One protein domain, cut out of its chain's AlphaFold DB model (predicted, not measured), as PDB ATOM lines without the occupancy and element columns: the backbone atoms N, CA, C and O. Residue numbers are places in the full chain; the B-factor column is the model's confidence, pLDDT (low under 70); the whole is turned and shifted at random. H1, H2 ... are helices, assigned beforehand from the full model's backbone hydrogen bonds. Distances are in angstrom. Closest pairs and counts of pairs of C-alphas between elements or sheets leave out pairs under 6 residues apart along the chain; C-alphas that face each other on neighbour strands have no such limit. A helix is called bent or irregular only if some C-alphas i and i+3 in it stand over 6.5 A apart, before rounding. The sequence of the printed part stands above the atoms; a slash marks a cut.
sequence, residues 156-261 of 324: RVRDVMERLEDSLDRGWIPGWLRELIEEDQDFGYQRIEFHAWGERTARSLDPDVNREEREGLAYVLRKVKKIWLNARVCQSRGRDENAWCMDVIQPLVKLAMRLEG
ATOM      1  N   ARG A 156      93.312  -0.783 170.928       80.19
ATOM      2  CA  ARG A 156      94.774  -0.759 171.076       80.19
ATOM      3  C   ARG A 156      95.425  -2.131 170.901       80.19
ATOM      4  O   ARG A 156      96.527  -2.208 170.379       80.19
ATOM      5  N   VAL A 157      94.754  -3.200 171.335       79.81
ATOM      6  CA  VAL A 157      95.233  -4.577 171.149       79.81
ATOM      7  C   VAL A 157      95.167  -4.947 169.671       79.81
ATOM      8  O   VAL A 157      96.135  -5.480 169.144       79.81
ATOM      9  N   ARG A 158      94.073  -4.591 168.986       84.25
ATOM     10  CA  ARG A 158      93.954  -4.806 167.535       84.25
ATOM     11  C   ARG A 158      95.006  -4.034 166.752       84.25
ATOM     12  O   ARG A 158      95.639  -4.628 165.900       84.25
ATOM     13  N   ASP A 159      95.253  -2.774 167.102       85.12
ATOM     14  CA  ASP A 159      96.282  -1.961 166.442       85.12
ATOM     15  C   ASP A 159      97.685  -2.591 166.596       85.12
ATOM     16  O   ASP A 159      98.534  -2.444 165.725       85.12
ATOM     17  N   VAL A 160      97.958  -3.286 167.710       80.94
ATOM     18  CA  VAL A 160      99.210  -4.043 167.890       80.94
ATOM     19  C   VAL A 160      99.204  -5.315 167.047       80.94
ATOM     20  O   VAL A 160     100.218  -5.610 166.429       80.94
ATOM     21  N   MET A 161      98.089  -6.048 167.006       78.88
ATOM     22  CA  MET A 161      97.957  -7.245 166.168       78.88
ATOM     23  C   MET A 161      98.159  -6.919 164.685       78.88
ATOM     24  O   MET A 161      98.974  -7.568 164.049       78.88
ATOM     25  N   GLU A 162      97.508  -5.870 164.179       83.62
ATOM     26  CA  GLU A 162      97.623  -5.407 162.788       83.62
ATOM     27  C   GLU A 162      99.065  -4.998 162.455       83.62
ATOM     28  O   GLU A 162      99.621  -5.425 161.455       83.62
ATOM     29  N   ARG A 163      99.743  -4.265 163.350       81.56
ATOM     30  CA  ARG A 163     101.165  -3.919 163.155       81.56
ATOM     31  C   ARG A 163     102.091  -5.130 163.155       81.56
ATOM     32  O   ARG A 163     103.136  -5.081 162.512       81.56
ATOM     33  N   LEU A 164     101.770  -6.152 163.949       75.19
ATOM     34  CA  LEU A 164     102.538  -7.393 163.968       75.19
ATOM     35  C   LEU A 164     102.320  -8.155 162.662       75.19
ATOM     36  O   LEU A 164     103.296  -8.598 162.067       75.19
ATOM     37  N   GLU A 165     101.078  -8.235 162.196       77.44
ATOM     38  CA  GLU A 165     100.695  -8.866 160.933       77.44
ATOM     39  C   GLU A 165     101.359  -8.191 159.726       77.44
ATOM     40  O   GLU A 165     102.040  -8.869 158.962       77.44
ATOM     41  N   ASP A 166     101.310  -6.857 159.639       77.06
ATOM     42  CA  ASP A 166     101.964  -6.067 158.582       77.06
ATOM     43  C   ASP A 166     103.487  -6.267 158.525       77.06
ATOM     44  O   ASP A 166     104.117  -6.042 157.495       77.06
ATOM     45  N   SER A 167     104.112  -6.621 159.651       70.62
ATOM     46  CA  SER A 167     105.562  -6.839 159.726       70.62
ATOM     47  C   SER A 167     105.982  -8.285 159.451       70.62
ATOM     48  O   SER A 167     107.177  -8.561 159.319       70.62
ATOM     49  N   LEU A 168     105.022  -9.210 159.393       68.62
ATOM     50  CA  LEU A 168     105.250 -10.648 159.314       68.62
ATOM     51  C   LEU A 168     104.636 -11.202 158.024       68.62
ATOM     52  O   LEU A 168     103.722 -12.021 158.059       68.62
ATOM     53  N   ASP A 169     105.218 -10.826 156.881       72.06
ATOM     54  CA  ASP A 169     104.824 -11.273 155.526       72.06
ATOM     55  C   ASP A 169     104.755 -12.805 155.348       72.06
ATOM     56  O   ASP A 169     104.246 -13.310 154.351       72.06
ATOM     57  N   ARG A 170     105.321 -13.569 156.288       74.50
ATOM     58  CA  ARG A 170     105.471 -15.025 156.217       74.50
ATOM     59  C   ARG A 170     104.684 -15.761 157.291       74.50
ATOM     60  O   ARG A 170     105.120 -16.848 157.649       74.50
ATOM     61  N   GLY A 171     103.599 -15.190 157.812       77.25
ATOM     62  CA  GLY A 171     102.812 -15.780 158.897       77.25
ATOM     63  C   GLY A 171     103.543 -15.750 160.245       77.25
ATOM     64  O   GLY A 171     104.774 -15.738 160.324       77.25
ATOM     65  N   TRP A 172     102.787 -15.714 161.340       76.56
ATOM     66  CA  TRP A 172     103.342 -15.569 162.693       76.56
ATOM     67  C   TRP A 172     103.381 -16.875 163.488       76.56
ATOM     68  O   TRP A 172     104.054 -16.943 164.519       76.56
ATOM     69  N   ILE A 173     102.674 -17.917 163.043       79.75
ATOM     70  CA  ILE A 173     102.696 -19.235 163.680       79.75
ATOM     71  C   ILE A 173     103.596 -20.152 162.861       79.75
ATOM     72  O   ILE A 173     103.264 -20.451 161.718       79.75
ATOM     73  N   PRO A 174     104.719 -20.637 163.408       80.50
ATOM     74  CA  PRO A 174     105.562 -21.588 162.698       80.50
ATOM     75  C   PRO A 174     104.760 -22.778 162.148       80.50
ATOM     76  O   PRO A 174     104.037 -23.430 162.897       80.50
ATOM     77  N   GLY A 175     104.893 -23.079 160.851       82.44
ATOM     78  CA  GLY A 175     104.085 -24.108 160.178       82.44
ATOM     79  C   GLY A 175     104.219 -25.512 160.783       82.44
ATOM     80  O   GLY A 175     103.268 -26.284 160.758       82.44
ATOM     81  N   TRP A 176     105.355 -25.825 161.411       80.81
ATOM     82  CA  TRP A 176     105.571 -27.093 162.121       80.81
ATOM     83  C   TRP A 176     104.728 -27.246 163.403       80.81
ATOM     84  O   TRP A 176     104.577 -28.358 163.895       80.81
ATOM     85  N   LEU A 177     104.159 -26.163 163.953       83.81
ATOM     86  CA  LEU A 177     103.223 -26.233 165.088       83.81
ATOM     87  C   LEU A 177     101.815 -26.651 164.672       83.81
ATOM     88  O   LEU A 177     100.981 -26.907 165.539       83.81
ATOM     89  N   ARG A 178     101.532 -26.662 163.370       87.25
ATOM     90  CA  ARG A 178     100.180 -26.812 162.848       87.25
ATOM     91  C   ARG A 178      99.535 -28.119 163.270       87.25
ATOM     92  O   ARG A 178      98.479 -28.080 163.884       87.25
ATOM     93  N   GLU A 179     100.203 -29.239 163.016       85.94
ATOM     94  CA  GLU A 179      99.707 -30.574 163.372       85.94
ATOM     95  C   GLU A 179      99.467 -30.683 164.884       85.94
ATOM     96  O   GLU A 179      98.393 -31.077 165.321       85.94
ATOM     97  N   LEU A 180     100.415 -30.196 165.690       85.88
ATOM     98  CA  LEU A 180     100.337 -30.233 167.155       85.88
ATOM     99  C   LEU A 180      99.173 -29.402 167.716       85.88
ATOM    100  O   LEU A 180      98.629 -29.743 168.763       85.88
ATOM    101  N   ILE A 181      98.809 -28.303 167.057       85.88
ATOM    102  CA  ILE A 181      97.672 -27.462 167.453       85.88
ATOM    103  C   ILE A 181      96.354 -28.049 166.936       85.88
ATOM    104  O   ILE A 181      95.359 -28.010 167.654       85.88
ATOM    105  N   GLU A 182      96.336 -28.588 165.714       86.75
ATOM    106  CA  GLU A 182      95.149 -29.206 165.111       86.75
ATOM    107  C   GLU A 182      94.749 -30.514 165.825       86.75
ATOM    108  O   GLU A 182      93.557 -30.797 165.952       86.75
ATOM    109  N   GLU A 183      95.714 -31.281 166.341       87.56
ATOM    110  CA  GLU A 183      95.473 -32.502 167.129       87.56
ATOM    111  C   GLU A 183      95.035 -32.223 168.577       87.56
ATOM    112  O   GLU A 183      94.396 -33.065 169.220       87.56
ATOM    113  N   ASP A 184      95.367 -31.052 169.120       85.06
ATOM    114  CA  ASP A 184      95.113 -30.721 170.518       85.06
ATOM    115  C   ASP A 184      93.663 -30.249 170.728       85.06
ATOM    116  O   ASP A 184      93.276 -29.117 170.426       85.06
ATOM    117  N   GLN A 185      92.857 -31.137 171.321       85.56
ATOM    118  CA  GLN A 185      91.428 -30.926 171.582       85.56
ATOM    119  C   GLN A 185      91.123 -29.663 172.405       85.56
ATOM    120  O   GLN A 185      90.022 -29.113 172.297       85.56
ATOM    121  N   ASP A 186      92.074 -29.165 173.202       81.50
ATOM    122  CA  ASP A 186      91.848 -27.994 174.052       81.50
ATOM    123  C   ASP A 186      91.816 -26.675 173.262       81.50
ATOM    124  O   ASP A 186      91.207 -25.704 173.728       81.50
ATOM    125  N   PHE A 187      92.421 -26.620 172.065       77.12
ATOM    126  CA  PHE A 187      92.331 -25.447 171.180       77.12
ATOM    127  C   PHE A 187      90.935 -25.306 170.543       77.12
ATOM    128  O   PHE A 187      90.539 -24.222 170.102       77.12
ATOM    129  N   GLY A 188      90.129 -26.371 170.585       73.75
ATOM    130  CA  GLY A 188      88.779 -26.397 170.035       73.75
ATOM    131  C   GLY A 188      88.737 -26.178 168.518       73.75
ATOM    132  O   GLY A 188      89.749 -26.159 167.829       73.75
ATOM    133  N   TYR A 189      87.536 -25.977 167.976       68.00
ATOM    134  CA  TYR A 189      87.303 -25.827 166.530       68.00
ATOM    135  C   TYR A 189      87.650 -24.435 165.970       68.00
ATOM    136  O   TYR A 189      87.048 -24.000 164.983       68.00
ATOM    137  N   GLN A 190      88.567 -23.691 166.595       70.44
ATOM    138  CA  GLN A 190      88.972 -22.405 166.035       70.44
ATOM    139  C   GLN A 190      89.791 -22.632 164.768       70.44
ATOM    140  O   GLN A 190      90.907 -23.143 164.800       70.44
ATOM    141  N   ARG A 191      89.220 -22.219 163.635       72.88
ATOM    142  CA  ARG A 191      89.935 -22.169 162.364       72.88
ATOM    143  C   ARG A 191      90.938 -21.028 162.426       72.88
ATOM    144  O   ARG A 191      90.562 -19.867 162.295       72.88
ATOM    145  N   ILE A 192      92.199 -21.374 162.647       81.50
ATOM    146  CA  ILE A 192      93.315 -20.467 162.407       81.50
ATOM    147  C   ILE A 192      93.397 -20.262 160.894       81.50
ATOM    148  O   ILE A 192      93.415 -21.228 160.128       81.50
ATOM    149  N   GLU A 193      93.384 -19.006 160.463       82.19
ATOM    150  CA  GLU A 193      93.401 -18.656 159.046       82.19
ATOM    151  C   GLU A 193      94.703 -19.131 158.392       82.19
ATOM    152  O   GLU A 193      95.766 -19.132 159.009       82.19
ATOM    153  N   PHE A 194      94.626 -19.573 157.134       79.88
ATOM    154  CA  PHE A 194      95.751 -20.236 156.471       79.88
ATOM    155  C   PHE A 194      97.017 -19.360 156.412       79.88
ATOM    156  O   PHE A 194      98.116 -19.878 156.565       79.88
ATOM    157  N   HIS A 195      96.865 -18.042 156.257       80.88
ATOM    158  CA  HIS A 195      97.980 -17.090 156.182       80.88
ATOM    159  C   HIS A 195      98.643 -16.794 157.539       80.88
ATOM    160  O   HIS A 195      99.749 -16.264 157.572       80.88
ATOM    161  N   ALA A 196      97.999 -17.142 158.658       82.81
ATOM    162  CA  ALA A 196      98.612 -17.027 159.979       82.81
ATOM    163  C   ALA A 196      99.754 -18.040 160.159       82.81
ATOM    164  O   ALA A 196     100.668 -17.819 160.958       82.81
ATOM    165  N   TRP A 197      99.696 -19.154 159.421       84.88
ATOM    166  CA  TRP A 197     100.730 -20.176 159.404       84.88
ATOM    167  C   TRP A 197     101.882 -19.753 158.517       84.88
ATOM    168  O   TRP A 197     101.695 -19.323 157.381       84.88
ATOM    169  N   GLY A 198     103.090 -19.918 159.034       81.62
ATOM    170  CA  GLY A 198     104.269 -19.569 158.289       81.62
ATOM    171  C   GLY A 198     104.606 -20.572 157.205       81.62
ATOM    172  O   GLY A 198     104.555 -21.780 157.418       81.62
ATOM    173  N   GLU A 199     105.007 -20.042 156.049       73.94
ATOM    174  CA  GLU A 199     105.307 -20.810 154.835       73.94
ATOM    175  C   GLU A 199     106.556 -21.688 154.972       73.94
ATOM    176  O   GLU A 199     106.790 -22.566 154.145       73.94
ATOM    177  N   ARG A 200     107.360 -21.495 156.032       65.50
ATOM    178  CA  ARG A 200     108.416 -22.449 156.380       65.50
ATOM    179  C   ARG A 200     107.757 -23.797 156.618       65.50
ATOM    180  O   ARG A 200     107.189 -24.040 157.684       65.50
ATOM    181  N   THR A 201     107.864 -24.624 155.582       52.84
ATOM    182  CA  THR A 201     107.426 -26.004 155.513       52.84
ATOM    183  C   THR A 201     107.751 -26.635 156.841       52.84
ATOM    184  O   THR A 201     108.877 -26.495 157.331       52.84
ATOM    185  N   ALA A 202     106.747 -27.284 157.431       52.81
ATOM    186  CA  ALA A 202     106.983 -28.269 158.456       52.81
ATOM    187  C   ALA A 202     108.148 -29.120 157.946       52.81
ATOM    188  O   ALA A 202     107.993 -29.927 157.031       52.81
ATOM    189  N   ARG A 203     109.353 -28.890 158.479       54.66
ATOM    190  CA  ARG A 203     110.293 -29.984 158.589       54.66
ATOM    191  C   ARG A 203     109.490 -30.925 159.457       54.66
ATOM    192  O   ARG A 203     109.332 -30.629 160.640       54.66
ATOM    193  N   SER A 204     108.836 -31.902 158.817       58.00
ATOM    194  CA  SER A 204     108.314 -33.084 159.490       58.00
ATOM    195  C   SER A 204     109.340 -33.363 160.562       58.00
ATOM    196  O   SER A 204     110.518 -33.476 160.207       58.00
ATOM    197  N   LEU A 205     108.946 -33.199 161.830       61.09
ATOM    198  CA  LEU A 205     109.875 -33.273 162.947       61.09
ATOM    199  C   LEU A 205     110.558 -34.615 162.785       61.09
ATOM    200  O   LEU A 205     109.925 -35.645 163.012       61.09
ATOM    201  N   ASP A 206     111.791 -34.584 162.280       65.56
ATOM    202  CA  ASP A 206     112.499 -35.797 161.930       65.56
ATOM    203  C   ASP A 206     112.496 -36.635 163.212       65.56
ATOM    204  O   ASP A 206     112.756 -36.084 164.291       65.56
ATOM    205  N   PRO A 207     112.091 -37.911 163.188       68.44
ATOM    206  CA  PRO A 207     112.139 -38.741 164.385       68.44
ATOM    207  C   PRO A 207     113.513 -38.711 165.079       68.44
ATOM    208  O   PRO A 207     113.556 -38.971 166.283       68.44
ATOM    209  N   ASP A 208     114.575 -38.331 164.357       77.25
ATOM    210  CA  ASP A 208     115.945 -38.138 164.849       77.25
ATOM    211  C   ASP A 208     116.250 -36.744 165.452       77.25
ATOM    212  O   ASP A 208     117.384 -36.441 165.818       77.25
ATOM    213  N   VAL A 209     115.253 -35.862 165.586       75.75
ATOM    214  CA  VAL A 209     115.407 -34.586 166.305       75.75
ATOM    215  C   VAL A 209     115.882 -34.859 167.734       75.75
ATOM    216  O   VAL A 209     115.260 -35.632 168.472       75.75
ATOM    217  N   ASN A 210     116.969 -34.184 168.131       86.19
ATOM    218  CA  ASN A 210     117.574 -34.301 169.455       86.19
ATOM    219  C   ASN A 210     116.490 -34.179 170.543       86.19
ATOM    220  O   ASN A 210     115.627 -33.295 170.511       86.19
ATOM    221  N   ARG A 211     116.537 -35.074 171.534       88.19
ATOM    222  CA  ARG A 211     115.601 -35.112 172.665       88.19
ATOM    223  C   ARG A 211     115.432 -33.738 173.324       88.19
ATOM    224  O   ARG A 211     114.316 -33.384 173.703       88.19
ATOM    225  N   GLU A 212     116.508 -32.964 173.425       88.56
ATOM    226  CA  GLU A 212     116.511 -31.613 174.000       88.56
ATOM    227  C   GLU A 212     115.649 -30.630 173.196       88.56
ATOM    228  O   GLU A 212     114.863 -29.877 173.774       88.56
ATOM    229  N   GLU A 213     115.725 -30.674 171.864       84.75
ATOM    230  CA  GLU A 213     114.903 -29.838 170.984       84.75
ATOM    231  C   GLU A 213     113.425 -30.206 171.116       84.75
ATOM    232  O   GLU A 213     112.571 -29.322 171.220       84.75
ATOM    233  N   ARG A 214     113.114 -31.506 171.209       84.44
ATOM    234  CA  ARG A 214     111.743 -31.989 171.440       84.44
ATOM    235  C   ARG A 214     111.194 -31.523 172.793       84.44
ATOM    236  O   ARG A 214     110.036 -31.104 172.878       84.44
ATOM    237  N   GLU A 215     112.001 -31.564 173.851       89.62
ATOM    238  CA  GLU A 215     111.620 -31.061 175.177       89.62
ATOM    239  C   GLU A 215     111.421 -29.533 175.168       89.62
ATOM    240  O   GLU A 215     110.439 -29.029 175.731       89.62
ATOM    241  N   GLY A 216     112.287 -28.801 174.460       88.25
ATOM    242  CA  GLY A 216     112.132 -27.369 174.200       88.25
ATOM    243  C   GLY A 216     110.820 -27.055 173.477       88.25
ATOM    244  O   GLY A 216     110.061 -26.182 173.910       88.25
ATOM    245  N   LEU A 217     110.490 -27.833 172.446       84.62
ATOM    246  CA  LEU A 217     109.244 -27.723 171.692       84.62
ATOM    247  C   LEU A 217     108.011 -27.909 172.572       84.62
ATOM    248  O   LEU A 217     107.097 -27.080 172.573       84.62
ATOM    249  N   ALA A 218     108.009 -28.980 173.365       88.00
ATOM    250  CA  ALA A 218     106.920 -29.300 174.277       88.00
ATOM    251  C   ALA A 218     106.726 -28.192 175.324       88.00
ATOM    252  O   ALA A 218     105.596 -27.861 175.700       88.00
ATOM    253  N   TYR A 219     107.820 -27.581 175.787       91.19
ATOM    254  CA  TYR A 219     107.762 -26.422 176.669       91.19
ATOM    255  C   TYR A 219     107.116 -25.208 175.980       91.19
ATOM    256  O   TYR A 219     106.233 -24.573 176.569       91.19
ATOM    257  N   VAL A 220     107.519 -24.895 174.746       89.56
ATOM    258  CA  VAL A 220     106.983 -23.767 173.966       89.56
ATOM    259  C   VAL A 220     105.492 -23.951 173.719       89.56
ATOM    260  O   VAL A 220     104.712 -23.066 174.074       89.56
ATOM    261  N   LEU A 221     105.082 -25.124 173.239       88.94
ATOM    262  CA  LEU A 221     103.678 -25.490 173.049       88.94
ATOM    263  C   LEU A 221     102.854 -25.303 174.321       88.94
ATOM    264  O   LEU A 221     101.825 -24.628 174.308       88.94
ATOM    265  N   ARG A 222     103.343 -25.813 175.458       92.56
ATOM    266  CA  ARG A 222     102.664 -25.659 176.754       92.56
ATOM    267  C   ARG A 222     102.479 -24.189 177.134       92.56
ATOM    268  O   ARG A 222     101.474 -23.830 177.752       92.56
ATOM    269  N   LYS A 223     103.439 -23.321 176.798       94.25
ATOM    270  CA  LYS A 223     103.333 -21.874 177.039       94.25
ATOM    271  C   LYS A 223     102.366 -21.200 176.077       94.25
ATOM    272  O   LYS A 223     101.513 -20.457 176.561       94.25
ATOM    273  N   VAL A 224     102.451 -21.482 174.779       89.75
ATOM    274  CA  VAL A 224     101.522 -20.956 173.766       89.75
ATOM    275  C   VAL A 224     100.086 -21.331 174.120       89.75
ATOM    276  O   VAL A 224      99.237 -20.450 174.225       89.75
ATOM    277  N   LYS A 225      99.836 -22.603 174.443       90.25
ATOM    278  CA  LYS A 225      98.527 -23.103 174.881       90.25
ATOM    279  C   LYS A 225      97.981 -22.339 176.084       90.25
ATOM    280  O   LYS A 225      96.832 -21.905 176.086       90.25
ATOM    281  N   LYS A 226      98.818 -22.103 177.099       94.12
ATOM    282  CA  LYS A 226      98.424 -21.313 178.275       94.12
ATOM    283  C   LYS A 226      98.037 -19.875 177.905       94.12
ATOM    284  O   LYS A 226      97.051 -19.363 178.425       94.12
ATOM    285  N   ILE A 227      98.811 -19.226 177.034       93.56
ATOM    286  CA  ILE A 227      98.552 -17.850 176.578       93.56
ATOM    287  C   ILE A 227      97.249 -17.789 175.779       93.56
ATOM    288  O   ILE A 227      96.429 -16.902 176.005       93.56
ATOM    289  N   TRP A 228      97.033 -18.757 174.892       89.56
ATOM    290  CA  TRP A 228      95.819 -18.860 174.091       89.56
ATOM    291  C   TRP A 228      94.571 -19.065 174.965       89.56
ATOM    292  O   TRP A 228      93.593 -18.328 174.828       89.56
ATOM    293  N   LEU A 229      94.626 -19.973 175.948       90.56
ATOM    294  CA  LEU A 229      93.531 -20.174 176.907       90.56
ATOM    295  C   LEU A 229      93.231 -18.897 177.705       90.56
ATOM    296  O   LEU A 229      92.067 -18.527 177.872       90.56
ATOM    297  N   ASN A 230      94.268 -18.186 178.153       93.94
ATOM    298  CA  ASN A 230      94.109 -16.894 178.818       93.94
ATOM    299  C   ASN A 230      93.435 -15.862 177.904       93.94
ATOM    300  O   ASN A 230      92.525 -15.163 178.347       93.94
ATOM    301  N   ALA A 231      93.829 -15.789 176.630       90.56
ATOM    302  CA  ALA A 231      93.218 -14.889 175.656       90.56
ATOM    303  C   ALA A 231      91.727 -15.197 175.463       90.56
ATOM    304  O   ALA A 231      90.901 -14.284 175.509       90.56
ATOM    305  N   ARG A 232      91.357 -16.481 175.368       88.12
ATOM    306  CA  ARG A 232      89.954 -16.916 175.290       88.12
ATOM    307  C   ARG A 232      89.160 -16.532 176.543       88.12
ATOM    308  O   ARG A 232      88.026 -16.060 176.438       88.12
ATOM    309  N   VAL A 233      89.744 -16.674 177.734       90.00
ATOM    310  CA  VAL A 233      89.117 -16.221 178.991       90.00
ATOM    311  C   VAL A 233      88.961 -14.697 179.010       90.00
ATOM    312  O   VAL A 233      87.906 -14.196 179.406       90.00
ATOM    313  N   CYS A 234      89.972 -13.953 178.559       91.62
ATOM    314  CA  CYS A 234      89.915 -12.497 178.469       91.62
ATOM    315  C   CYS A 234      88.831 -12.021 177.504       91.62
ATOM    316  O   CYS A 234      88.061 -11.119 177.843       91.62
ATOM    317  N   GLN A 235      88.720 -12.665 176.348       86.56
ATOM    318  CA  GLN A 235      87.715 -12.358 175.343       86.56
ATOM    319  C   GLN A 235      86.299 -12.703 175.816       86.56
ATOM    320  O   GLN A 235      85.436 -11.829 175.841       86.56
ATOM    321  N   SER A 236      86.061 -13.946 176.247       84.06
ATOM    322  CA  SER A 236      84.730 -14.423 176.667       84.06
ATOM    323  C   SER A 236      84.159 -13.653 177.860       84.06
ATOM    324  O   SER A 236      82.944 -13.491 177.970       84.06
ATOM    325  N   ARG A 237      85.025 -13.149 178.746       89.00
ATOM    326  CA  ARG A 237      84.625 -12.354 179.913       89.00
ATOM    327  C   ARG A 237      84.648 -10.844 179.670       89.00
ATOM    328  O   ARG A 237      84.376 -10.104 180.613       89.00
ATOM    329  N   GLY A 238      84.992 -10.383 178.463       87.94
ATOM    330  CA  GLY A 238      85.097  -8.956 178.148       87.94
ATOM    331  C   GLY A 238      86.068  -8.216 179.072       87.94
ATOM    332  O   GLY A 238      85.738  -7.151 179.594       87.94
ATOM    333  N   ARG A 239      87.231  -8.818 179.353       91.38
ATOM    334  CA  ARG A 239      88.242  -8.237 180.246       91.38
ATOM    335  C   ARG A 239      88.850  -6.975 179.629       91.38
ATOM    336  O   ARG A 239      88.909  -6.829 178.409       91.38
ATOM    337  N   ASP A 240      89.300  -6.076 180.497       91.50
ATOM    338  CA  ASP A 240      89.871  -4.789 180.111       91.50
ATOM    339  C   ASP A 240      91.296  -4.903 179.539       91.50
ATOM    340  O   ASP A 240      91.924  -5.963 179.542       91.50
ATOM    341  N   GLU A 241      91.816  -3.781 179.037       90.12
ATOM    342  CA  GLU A 241      93.146  -3.694 178.420       90.12
ATOM    343  C   GLU A 241      94.275  -4.151 179.360       90.12
ATOM    344  O   GLU A 241      95.235  -4.779 178.911       90.12
ATOM    345  N   ASN A 242      94.151  -3.885 180.664       93.06
ATOM    346  CA  ASN A 242      95.159  -4.266 181.651       93.06
ATOM    347  C   ASN A 242      95.248  -5.787 181.803       93.06
ATOM    348  O   ASN A 242      96.353  -6.332 181.824       93.06
ATOM    349  N   ALA A 243      94.108  -6.480 181.861       94.00
ATOM    350  CA  ALA A 243      94.086  -7.940 181.913       94.00
ATOM    351  C   ALA A 243      94.692  -8.560 180.645       94.00
ATOM    352  O   ALA A 243      95.518  -9.464 180.736       94.00
ATOM    353  N   TRP A 244      94.358  -8.034 179.461       92.62
ATOM    354  CA  TRP A 244      94.973  -8.477 178.204       92.62
ATOM    355  C   TRP A 244      96.494  -8.296 178.207       92.62
ATOM    356  O   TRP A 244      97.231  -9.200 177.803       92.62
ATOM    357  N   CYS A 245      96.976  -7.153 178.697       91.38
ATOM    358  CA  CYS A 245      98.404  -6.871 178.781       91.38
ATOM    359  C   CYS A 245      99.136  -7.891 179.672       91.38
ATOM    360  O   CYS A 245     100.149  -8.455 179.257       91.38
ATOM    361  N   MET A 246      98.595  -8.173 180.859       95.50
ATOM    362  CA  MET A 246      99.229  -9.049 181.852       95.50
ATOM    363  C   MET A 246      99.100 -10.541 181.524       95.50
ATOM    364  O   MET A 246     100.057 -11.294 181.708       95.50
ATOM    365  N   ASP A 247      97.935 -10.980 181.044       95.56
ATOM    366  CA  ASP A 247      97.626 -12.406 180.892       95.56
ATOM    367  C   ASP A 247      97.955 -12.952 179.494       95.56
ATOM    368  O   ASP A 247      98.102 -14.171 179.343       95.56
ATOM    369  N   VAL A 248      98.088 -12.074 178.490       94.12
ATOM    370  CA  VAL A 248      98.304 -12.448 177.081       94.12
ATOM    371  C   VAL A 248      99.576 -11.817 176.517       94.12
ATOM    372  O   VAL A 248     100.511 -12.537 176.170       94.12
ATOM    373  N   ILE A 249      99.647 -10.481 176.460       90.38
ATOM    374  CA  ILE A 249     100.714  -9.772 175.732       90.38
ATOM    375  C   ILE A 249     102.079  -9.957 176.403       90.38
ATOM    376  O   ILE A 249     103.036 -10.368 175.752       90.38
ATOM    377  N   GLN A 250     102.189  -9.700 177.707       92.88
ATOM    378  CA  GLN A 250     103.458  -9.818 178.427       92.88
ATOM    379  C   GLN A 250     104.014 -11.259 178.409       92.88
ATOM    380  O   GLN A 250     105.205 -11.425 178.128       92.88
ATOM    381  N   PRO A 251     103.215 -12.318 178.659       95.12
ATOM    382  CA  PRO A 251     103.661 -13.696 178.488       95.12
ATOM    383  C   PRO A 251     104.111 -14.032 177.065       95.12
ATOM    384  O   PRO A 251     105.103 -14.745 176.917       95.12
ATOM    385  N   LEU A 252     103.417 -13.517 176.043       90.31
ATOM    386  CA  LEU A 252     103.761 -13.735 174.638       90.31
ATOM    387  C   LEU A 252     105.110 -13.102 174.294       90.31
ATOM    388  O   LEU A 252     105.995 -13.793 173.800       90.31
ATOM    389  N   VAL A 253     105.307 -11.830 174.651       88.00
ATOM    390  CA  VAL A 253     106.588 -11.128 174.467       88.00
ATOM    391  C   VAL A 253     107.706 -11.854 175.213       88.00
ATOM    392  O   VAL A 253     108.770 -12.101 174.654       88.00
ATOM    393  N   LYS A 254     107.460 -12.280 176.457       91.44
ATOM    394  CA  LYS A 254     108.441 -13.039 177.245       91.44
ATOM    395  C   LYS A 254     108.788 -14.388 176.610       91.44
ATOM    396  O   LYS A 254     109.917 -14.850 176.770       91.44
ATOM    397  N   LEU A 255     107.833 -15.043 175.952       90.44
ATOM    398  CA  LEU A 255     108.074 -16.288 175.230       90.44
ATOM    399  C   LEU A 255     108.887 -16.032 173.956       90.44
ATOM    400  O   LEU A 255     109.892 -16.708 173.765       90.44
ATOM    401  N   ALA A 256     108.518 -15.028 173.160       85.31
ATOM    402  CA  ALA A 256     109.253 -14.629 171.959       85.31
ATOM    403  C   ALA A 256     110.713 -14.271 172.282       85.31
ATOM    404  O   ALA A 256     111.633 -14.826 171.690       85.31
ATOM    405  N   MET A 257     110.936 -13.469 173.329       84.69
ATOM    406  CA  MET A 257     112.282 -13.134 173.808       84.69
ATOM    407  C   MET A 257     113.108 -14.356 174.224       84.69
ATOM    408  O   MET A 257     114.329 -14.311 174.150       84.69
ATOM    409  N   ARG A 258     112.477 -15.436 174.704       87.31
ATOM    410  CA  ARG A 258     113.181 -16.682 175.055       87.31
ATOM    411  C   ARG A 258     113.495 -17.543 173.840       87.31
ATOM    412  O   ARG A 258     114.479 -18.262 173.878       87.31
ATOM    413  N   LEU A 259     112.640 -17.497 172.824       83.81
ATOM    414  CA  LEU A 259     112.791 -18.267 171.593       83.81
ATOM    415  C   LEU A 259     113.859 -17.674 170.677       83.81
ATOM    416  O   LEU A 259     114.668 -18.408 170.130       83.81
ATOM    417  N   GLU A 260     113.871 -16.352 170.523       80.38
ATOM    418  CA  GLU A 260     114.877 -15.664 169.705       80.38
ATOM    419  C   GLU A 260     116.152 -15.340 170.497       80.38
ATOM    420  O   GLU A 260     117.220 -15.096 169.935       80.38
ATOM    421  N   GLY A 261     116.040 -15.305 171.825       61.69
ATOM    422  CA  GLY A 261     117.115 -14.952 172.737       61.69
ATOM    423  C   GLY A 261     117.998 -16.130 173.115       61.69
ATOM    424  O   GLY A 261     118.113 -16.433 174.300       61.69
TER     425      GLY A 261
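This is residues 156 to 261 of the 324 residues of an uncharacterized protein of Lentithecium fluviatile CBS 122367 (UniProt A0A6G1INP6). A long helical hairpin, H3 and H4, makes one side of the domain, with two shorter helices beside it, H1 near H4 and H2 near H3; a long loop, residues 183 to 210, leads from H2 to H3, and residues 206 to 213, of which 211 to 213 belong to H3, stick out. The printed part has 106 residues, with four named helices, H1 to H4 in order, and no named strand: all helix. It is compact, with a radius of gyration of the C-alphas of 14.6 A, spanning 45 by 32 by 26 A.

H1, residues 156 to 167, begins at C-alpha 156 (94.774, -0.759, 171.076) and is 16.8 A long. H2 is residues 175 to 182, 11.4 A. H3, residues 211 to 236, measures 37.4 A. H4, residues 241 to 260, measures 26.3 A and ends at C-alpha 260 (114.877, -15.664, 169.705). H2 and H4 are only just irregular: C-alphas 176 and 179 are 6.9 A apart, 247 and 250 6.8 A.

H3 and H4, a hairpin, touch at a shallow tilt of 15 degrees, opposite ways; their closest C-alphas, of Ile 227 and Val 248, are 5.4 A apart. H1 and H4 are close but not clearly touching, with Val 157 and Glu 241 closest, C-alphas 7.6 A apart. H2 and H3 are near each other. Every O i to N i+4 pair is within hydrogen-bond range in H1 and H3, 2 of 4 in H2 and 14 of 16 in H4.

The printed part has no cut. The link from H2 to H3 is long. Residues 168, 189, 200 to 207 and 261 have pLDDT under 70.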